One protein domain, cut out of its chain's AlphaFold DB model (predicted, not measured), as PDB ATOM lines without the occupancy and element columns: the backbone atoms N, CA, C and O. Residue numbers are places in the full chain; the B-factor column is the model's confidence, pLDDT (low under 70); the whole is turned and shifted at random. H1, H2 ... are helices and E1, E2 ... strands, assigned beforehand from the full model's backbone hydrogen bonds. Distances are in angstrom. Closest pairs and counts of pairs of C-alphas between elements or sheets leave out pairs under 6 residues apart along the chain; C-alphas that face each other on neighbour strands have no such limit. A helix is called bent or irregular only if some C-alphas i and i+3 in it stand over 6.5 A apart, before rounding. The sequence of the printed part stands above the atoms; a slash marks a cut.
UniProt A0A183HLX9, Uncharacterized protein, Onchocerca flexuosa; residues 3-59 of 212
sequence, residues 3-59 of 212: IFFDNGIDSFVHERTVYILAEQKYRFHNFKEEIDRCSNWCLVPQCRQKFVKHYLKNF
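What this domain is: This is residues 3 to 59 of the 212 residues of an uncharacterized protein of Onchocerca flexuosa (UniProt A0A183HLX9). Little regular structure is present: a small two-strand hairpin, E1 and E2, lies toward one end of the longest axis and a single helix, H1, toward the other, while residues 3 to 24 make a wide loop with no named element. The printed part has 57 residues, with E1, E2 and H1 in that order; the sheet is antiparallel and the class is mixed, with 19 residues in named elements. The whole is loose, with a radius of gyration of the C-alphas of 12.8 A and spans of 38 by 27 by 20 A.

How they stand to each other: E1, residues 25 to 27, and E2, residues 33 to 35, form an antiparallel hairpin at 148 degrees. N 26 and O 34, 2.9 A apart, are within hydrogen-bond range. H1, residues 46 to 58, is apart from E1. In H1, 7 of 9 O i to N i+4 pairs are within hydrogen-bond range.

Where its parts are: E1 begins at C-alpha 25 (-18.328, 23.408, 55.692). H1 spans 19.3 A, ending at C-alpha 58 (-33.691, 28.564, 41.707); it is irregular, with C-alphas 47 and 50 7.3 A apart.

The domain as a whole: The C-alphas farthest apart, of Ile 9 and Asn 30, are 38.0 A apart. The printed part has no cut. The link E1 to E2 is tight and E2 to H1 short. No printed residue is under pLDDT 70.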
ATOM      1  N   ILE A   3     -21.838  17.981  37.932       93.31
ATOM      2  CA  ILE A   3     -20.846  18.854  38.560       93.31
ATOM      3  C   ILE A   3     -20.517  20.028  37.644       93.31
ATOM      4  O   ILE A   3     -20.301  19.869  36.439       93.31
ATOM      5  N   PHE A   4     -20.475  21.204  38.261       93.25
ATOM      6  CA  PHE A   4     -20.038  22.453  37.664       93.25
ATOM      7  C   PHE A   4     -18.587  22.694  38.049       93.25
ATOM      8  O   PHE A   4     -18.287  22.884  39.225       93.25
ATOM      9  N   PHE A   5     -17.696  22.670  37.066       93.06
ATOM     10  CA  PHE A   5     -16.271  22.875  37.301       93.06
ATOM     11  C   PHE A   5     -15.907  24.359  37.196       93.06
ATOM     12  O   PHE A   5     -16.551  25.130  36.474       93.06
ATOM     13  N   ASP A   6     -14.836  24.744  37.883       91.31
ATOM     14  CA  ASP A   6     -14.319  26.117  37.930       91.31
ATOM     15  C   ASP A   6     -13.881  26.640  36.556       91.31
ATOM     16  O   ASP A   6     -13.994  27.828  36.264       91.31
ATOM     17  N   ASN A   7     -13.447  25.737  35.675       88.00
ATOM     18  CA  ASN A   7     -13.079  26.047  34.293       88.00
ATOM     19  C   ASN A   7     -14.288  26.202  33.344       88.00
ATOM     20  O   ASN A   7     -14.099  26.472  32.158       88.00
ATOM     21  N   GLY A   8     -15.518  25.999  33.832       85.25
ATOM     22  CA  GLY A   8     -16.744  26.090  33.034       85.25
ATOM     23  C   GLY A   8     -17.017  24.891  32.115       85.25
ATOM     24  O   GLY A   8     -17.887  24.981  31.241       85.25
ATOM     25  N   ILE A   9     -16.289  23.779  32.281       88.75
ATOM     26  CA  ILE A   9     -16.535  22.510  31.580       88.75
ATOM     27  C   ILE A   9     -17.386  21.615  32.478       88.75
ATOM     28  O   ILE A   9     -16.875  20.784  33.221       88.75
ATOM     29  N   ASP A  10     -18.698  21.804  32.424       93.56
ATOM     30  CA  ASP A  10     -19.659  21.059  33.239       93.56
ATOM     31  C   ASP A  10     -19.778  19.599  32.768       93.56
ATOM     32  O   ASP A  10     -19.715  19.329  31.567       93.56
ATOM     33  N   SER A  11     -19.978  18.641  33.680       93.62
ATOM     34  CA  SER A  11     -20.086  17.224  33.296       93.62
ATOM     35  C   SER A  11     -20.871  16.370  34.291       93.62
ATOM     36  O   SER A  11     -21.027  16.714  35.464       93.62
ATOM     37  N   PHE A  12     -21.350  15.215  33.821       93.38
ATOM     38  CA  PHE A  12     -21.797  14.137  34.694       93.38
ATOM     39  C   PHE A  12     -20.603  13.289  35.125       93.38
ATOM     40  O   PHE A  12     -19.941  12.664  34.300       93.38
ATOM     41  N   VAL A  13     -20.382  13.213  36.432       93.56
ATOM     42  CA  VAL A  13     -19.336  12.383  37.035       93.56
ATOM     43  C   VAL A  13     -19.932  11.327  37.954       93.56
ATOM     44  O   VAL A  13     -21.079  11.431  38.417       93.56
ATOM     45  N   HIS A  14     -19.148  10.285  38.206       93.88
ATOM     46  CA  HIS A  14     -19.515   9.241  39.147       93.88
ATOM     47  C   HIS A  14     -19.353   9.760  40.582       93.88
ATOM     48  O   HIS A  14     -18.369  10.407  40.909       93.88
ATOM     49  N   GLU A  15     -20.292   9.448  41.473       91.69
ATOM     50  CA  GLU A  15     -20.275   9.953  42.859       91.69
ATOM     51  C   GLU A  15     -19.006   9.569  43.633       91.69
ATOM     52  O   GLU A  15     -18.454  10.386  44.356       91.69
ATOM     53  N   ARG A  16     -18.476   8.364  43.389       94.06
ATOM     54  CA  ARG A  16     -17.215   7.853  43.948       94.06
ATOM     55  C   ARG A  16     -15.979   8.695  43.616       94.06
ATOM     56  O   ARG A  16     -14.954   8.502  44.254       94.06
ATOM     57  N   THR A  17     -16.038   9.567  42.610       94.00
ATOM     58  CA  THR A  17     -14.903  10.418  42.216       94.00
ATOM     59  C   THR A  17     -15.027  11.844  42.744       94.00
ATOM     60  O   THR A  17     -14.217  12.689  42.374       94.00
ATOM     61  N   VAL A  18     -16.053  12.141  43.546       91.44
ATOM     62  CA  VAL A  18     -16.312  13.488  44.056       91.44
ATOM     63  C   VAL A  18     -16.015  13.548  45.541       91.44
ATOM     64  O   VAL A  18     -16.511  12.744  46.327       91.44
ATOM     65  N   TYR A  19     -15.211  14.539  45.906       89.62
ATOM     66  CA  TYR A  19     -14.781  14.803  47.269       89.62
ATOM     67  C   TYR A  19     -15.274  16.189  47.686       89.62
ATOM     68  O   TYR A  19     -15.340  17.103  46.864       89.62
ATOM     69  N   ILE A  20     -15.653  16.327  48.956       85.75
ATOM     70  CA  ILE A  20     -16.155  17.582  49.526       85.75
ATOM     71  C   ILE A  20     -14.961  18.400  50.011       85.75
ATOM     72  O   ILE A  20     -14.102  17.867  50.714       85.75
ATOM     73  N   LEU A  21     -14.925  19.684  49.662       84.94
ATOM     74  CA  LEU A  21     -13.908  20.609  50.161       84.94
ATOM     75  C   LEU A  21     -14.185  20.951  51.629       84.94
ATOM     76  O   LEU A  21     -15.340  21.108  52.032       84.94
ATOM     77  N   ALA A  22     -13.140  21.072  52.445       82.50
ATOM     78  CA  ALA A  22     -13.302  21.384  53.865       82.50
ATOM     79  C   ALA A  22     -13.913  22.783  54.060       82.50
ATOM     80  O   ALA A  22     -14.762  22.980  54.925       82.50
ATOM     81  N   GLU A  23     -13.546  23.716  53.185       83.44
ATOM     82  CA  GLU A  23     -13.984  25.110  53.130       83.44
ATOM     83  C   GLU A  23     -15.479  25.258  52.824       83.44
ATOM     84  O   GLU A  23     -16.070  26.294  53.114       83.44
ATOM     85  N   GLN A  24     -16.109  24.223  52.262       83.56
ATOM     86  CA  GLN A  24     -17.553  24.200  52.014       83.56
ATOM     87  C   GLN A  24     -18.371  23.946  53.280       83.56
ATOM     88  O   GLN A  24     -19.605  23.964  53.222       83.56
ATOM     89  N   LYS A  25     -17.704  23.657  54.402       83.50
ATOM     90  CA  LYS A  25     -18.328  23.408  55.692       83.50
ATOM     91  C   LYS A  25     -18.093  24.575  56.636       83.50
ATOM     92  O   LYS A  25     -17.012  25.152  56.680       83.50
ATOM     93  N   TYR A  26     -19.083  24.842  57.473       77.44
ATOM     94  CA  TYR A  26     -18.925  25.697  58.639       77.44
ATOM     95  C   TYR A  26     -19.112  24.874  59.910       77.44
ATOM     96  O   TYR A  26     -19.817  23.859  59.931       77.44
ATOM     97  N   ARG A  27     -18.437  25.305  60.978       78.69
ATOM     98  CA  ARG A  27     -18.455  24.634  62.275       78.69
ATOM     99  C   ARG A  27     -19.305  25.435  63.247       78.69
ATOM    100  O   ARG A  27     -19.020  26.596  63.526       78.69
ATOM    101  N   PHE A  28     -20.339  24.801  63.773       76.56
ATOM    102  CA  PHE A  28     -21.157  25.367  64.835       76.56
ATOM    103  C   PHE A  28     -20.406  25.360  66.175       76.56
ATOM    104  O   PHE A  28     -19.474  24.580  66.386       76.56
ATOM    105  N   HIS A  29     -20.871  26.170  67.129       79.12
ATOM    106  CA  HIS A  29     -20.337  26.194  68.498       79.12
ATOM    107  C   HIS A  29     -20.414  24.835  69.217       79.12
ATOM    108  O   HIS A  29     -19.625  24.573  70.116       79.12
ATOM    109  N   ASN A  30     -21.319  23.947  68.798       87.38
ATOM    110  CA  ASN A  30     -21.431  22.572  69.297       87.38
ATOM    111  C   ASN A  30     -20.504  21.574  68.567       87.38
ATOM    112  O   ASN A  30     -20.727  20.369  68.642       87.38
ATOM    113  N   PHE A  31     -19.505  22.063  67.824       80.62
ATOM    114  CA  PHE A  31     -18.555  21.293  67.014       80.62
ATOM    115  C   PHE A  31     -19.152  20.480  65.858       80.62
ATOM    116  O   PHE A  31     -18.399  19.781  65.176       80.62
ATOM    117  N   LYS A  32     -20.458  20.592  65.590       85.62
ATOM    118  CA  LYS A  32     -21.085  20.003  64.407       85.62
ATOM    119  C   LYS A  32     -20.619  20.753  63.160       85.62
ATOM    120  O   LYS A  32     -20.594  21.983  63.150       85.62
ATOM    121  N   GLU A  33     -20.267  20.015  62.115       83.62
ATOM    122  CA  GLU A  33     -19.965  20.578  60.800       83.62
ATOM    123  C   GLU A  33     -21.168  20.416  59.876       83.62
ATOM    124  O   GLU A  33     -21.761  19.336  59.801       83.62
ATOM    125  N   GLU A  34     -21.511  21.470  59.144       84.44
ATOM    126  CA  GLU A  34     -22.549  21.425  58.120       84.44
ATOM    127  C   GLU A  34     -22.080  22.125  56.849       84.44
ATOM    128  O   GLU A  34     -21.279  23.054  56.894       84.44
ATOM    129  N   ILE A  35     -22.553  21.643  55.700       82.62
ATOM    130  CA  ILE A  35     -22.222  22.225  54.399       82.62
ATOM    131  C   ILE A  35     -23.020  23.514  54.230       82.62
ATOM    132  O   ILE A  35     -24.249  23.499  54.321       82.62
ATOM    133  N   ASP A  36     -22.334  24.609  53.916       78.38
ATOM    134  CA  ASP A  36     -22.980  25.880  53.613       78.38
ATOM    135  C   ASP A  36     -23.646  25.840  52.229       78.38
ATOM    136  O   ASP A  36     -23.040  26.065  51.185       78.38
ATOM    137  N   ARG A  37     -24.947  25.561  52.190       74.00
ATOM    138  CA  ARG A  37     -25.688  25.477  50.923       74.00
ATOM    139  C   ARG A  37     -26.008  26.843  50.305       74.00
ATOM    140  O   ARG A  37     -26.432  26.883  49.152       74.00
ATOM    141  N   CYS A  38     -25.816  27.937  51.039       73.12
ATOM    142  CA  CYS A  38     -26.290  29.268  50.659       73.12
ATOM    143  C   CYS A  38     -25.166  30.185  50.169       73.12
ATOM    144  O   CYS A  38     -25.418  31.030  49.309       73.12
ATOM    145  N   SER A  39     -23.941  30.015  50.674       82.69
ATOM    146  CA  SER A  39     -22.799  30.898  50.373       82.69
ATOM    147  C   SER A  39     -21.693  30.234  49.566       82.69
ATOM    148  O   SER A  39     -20.812  30.933  49.075       82.69
ATOM    149  N   ASN A  40     -21.720  28.911  49.379       86.56
ATOM    150  CA  ASN A  40     -20.644  28.195  48.679       86.56
ATOM    151  C   ASN A  40     -20.424  28.665  47.233       86.56
ATOM    152  O   ASN A  40     -19.351  28.453  46.673       86.56
ATOM    153  N   TRP A  41     -21.396  29.363  46.637       89.00
ATOM    154  CA  TRP A  41     -21.204  30.038  45.354       89.00
ATOM    155  C   TRP A  41     -20.106  31.110  45.396       89.00
ATOM    156  O   TRP A  41     -19.608  31.465  44.343       89.00
ATOM    157  N   CYS A  42     -19.699  31.622  46.559       89.69
ATOM    158  CA  CYS A  42     -18.587  32.570  46.683       89.69
ATOM    159  C   CYS A  42     -17.215  31.913  46.458       89.69
ATOM    160  O   CYS A  42     -16.255  32.611  46.138       89.69
ATOM    161  N   LEU A  43     -17.118  30.588  46.629       89.25
ATOM    162  CA  LEU A  43     -15.866  29.835  46.508       89.25
ATOM    163  C   LEU A  43     -15.467  29.584  45.047       89.25
ATOM    164  O   LEU A  43     -14.300  29.330  44.767       89.25
ATOM    165  N   VAL A  44     -16.420  29.657  44.114       91.12
ATOM    166  CA  VAL A  44     -16.144  29.462  42.684       91.12
ATOM    167  C   VAL A  44     -15.505  30.724  42.079       91.12
ATOM    168  O   VAL A  44     -15.706  31.832  42.597       91.12
ATOM    169  N   PRO A  45     -14.788  30.607  40.945       92.50
ATOM    170  CA  PRO A  45     -14.206  31.755  40.259       92.50
ATOM    171  C   PRO A  45     -15.230  32.848  39.947       92.50
ATOM    172  O   PRO A  45     -16.378  32.565  39.605       92.50
ATOM    173  N   GLN A  46     -14.802  34.113  39.978       91.25
ATOM    174  CA  GLN A  46     -15.689  35.275  39.828       91.25
ATOM    175  C   GLN A  46     -16.559  35.238  38.558       91.25
ATOM    176  O   GLN A  46     -17.716  35.658  38.587       91.25
ATOM    177  N   CYS A  47     -16.043  34.691  37.453       89.81
ATOM    178  CA  CYS A  47     -16.797  34.523  36.207       89.81
ATOM    179  C   CYS A  47     -18.004  33.574  36.338       89.81
ATOM    180  O   CYS A  47     -18.976  33.737  35.605       89.81
ATOM    181  N   ARG A  48     -17.964  32.640  37.297       91.94
ATOM    182  CA  ARG A  48     -18.976  31.605  37.562       91.94
ATOM    183  C   ARG A  48     -19.932  31.969  38.695       91.94
ATOM    184  O   ARG A  48     -21.034  31.429  38.765       91.94
ATOM    185  N   GLN A  49     -19.544  32.892  39.576       93.75
ATOM    186  CA  GLN A  49     -20.279  33.195  40.810       93.75
ATOM    187  C   GLN A  49     -21.751  33.535  40.570       93.75
ATOM    188  O   GLN A  49     -22.624  32.961  41.218       93.75
ATOM    189  N   LYS A  50     -22.049  34.413  39.602       93.62
ATOM    190  CA  LYS A  50     -23.434  34.810  39.289       93.62
ATOM    191  C   LYS A  50     -24.291  33.616  38.878       93.62
ATOM    192  O   LYS A  50     -25.417  33.472  39.344       93.62
ATOM    193  N   PHE A  51     -23.756  32.754  38.021       94.50
ATOM    194  CA  PHE A  51     -24.455  31.553  37.588       94.50
ATOM    195  C   PHE A  51     -24.704  30.601  38.748       94.50
ATOM    196  O   PHE A  51     -25.849  30.224  38.962       94.50
ATOM    197  N   VAL A  52     -23.671  30.253  39.521       94.06
ATOM    198  CA  VAL A  52     -23.807  29.290  40.624       94.06
ATOM    199  C   VAL A  52     -24.756  29.825  41.698       94.06
ATOM    200  O   VAL A  52     -25.625  29.088  42.158       94.06
ATOM    201  N   LYS A  53     -24.670  31.118  42.031       93.69
ATOM    202  CA  LYS A  53     -25.590  31.800  42.952       93.69
ATOM    203  C   LYS A  53     -27.049  31.630  42.521       93.69
ATOM    204  O   LYS A  53     -27.878  31.165  43.302       93.69
ATOM    205  N   HIS A  54     -27.374  31.994  41.278       93.62
ATOM    206  CA  HIS A  54     -28.752  31.917  40.778       93.62
ATOM    207  C   HIS A  54     -29.211  30.487  40.524       93.62
ATOM    208  O   HIS A  54     -30.379  30.184  40.755       93.62
ATOM    209  N   TYR A  55     -28.310  29.603  40.099       93.31
ATOM    210  CA  TYR A  55     -28.598  28.185  39.943       93.31
ATOM    211  C   TYR A  55     -29.038  27.577  41.272       93.31
ATOM    212  O   TYR A  55     -30.112  26.990  41.337       93.31
ATOM    213  N   LEU A  56     -28.251  27.765  42.338       90.81
ATOM    214  CA  LEU A  56     -28.564  27.223  43.661       90.81
ATOM    215  C   LEU A  56     -29.860  27.812  44.228       90.81
ATOM    216  O   LEU A  56     -30.655  27.074  44.800       90.81
ATOM    217  N   LYS A  57     -30.109  29.114  44.025       90.44
ATOM    218  CA  LYS A  57     -31.332  29.786  44.498       90.44
ATOM    219  C   LYS A  57     -32.605  29.285  43.806       90.44
ATOM    220  O   LYS A  57     -33.648  29.228  44.444       90.44
ATOM    221  N   ASN A  58     -32.530  28.963  42.513       91.31
ATOM    222  CA  ASN A  58     -33.691  28.564  41.707       91.31
ATOM    223  C   ASN A  58     -33.764  27.050  41.457       91.31
ATOM    224  O   ASN A  58     -34.621  26.600  40.702       91.31
ATOM    225  N   PHE A  59     -32.861  26.251  42.026       88.38
ATOM    226  CA  PHE A  59     -32.922  24.797  41.913       88.38
ATOM    227  C   PHE A  59     -34.166  24.267  42.652       88.38
ATOM    228  O   PHE A  59     -34.412  24.699  43.778       88.38
TER     229      PHE A  59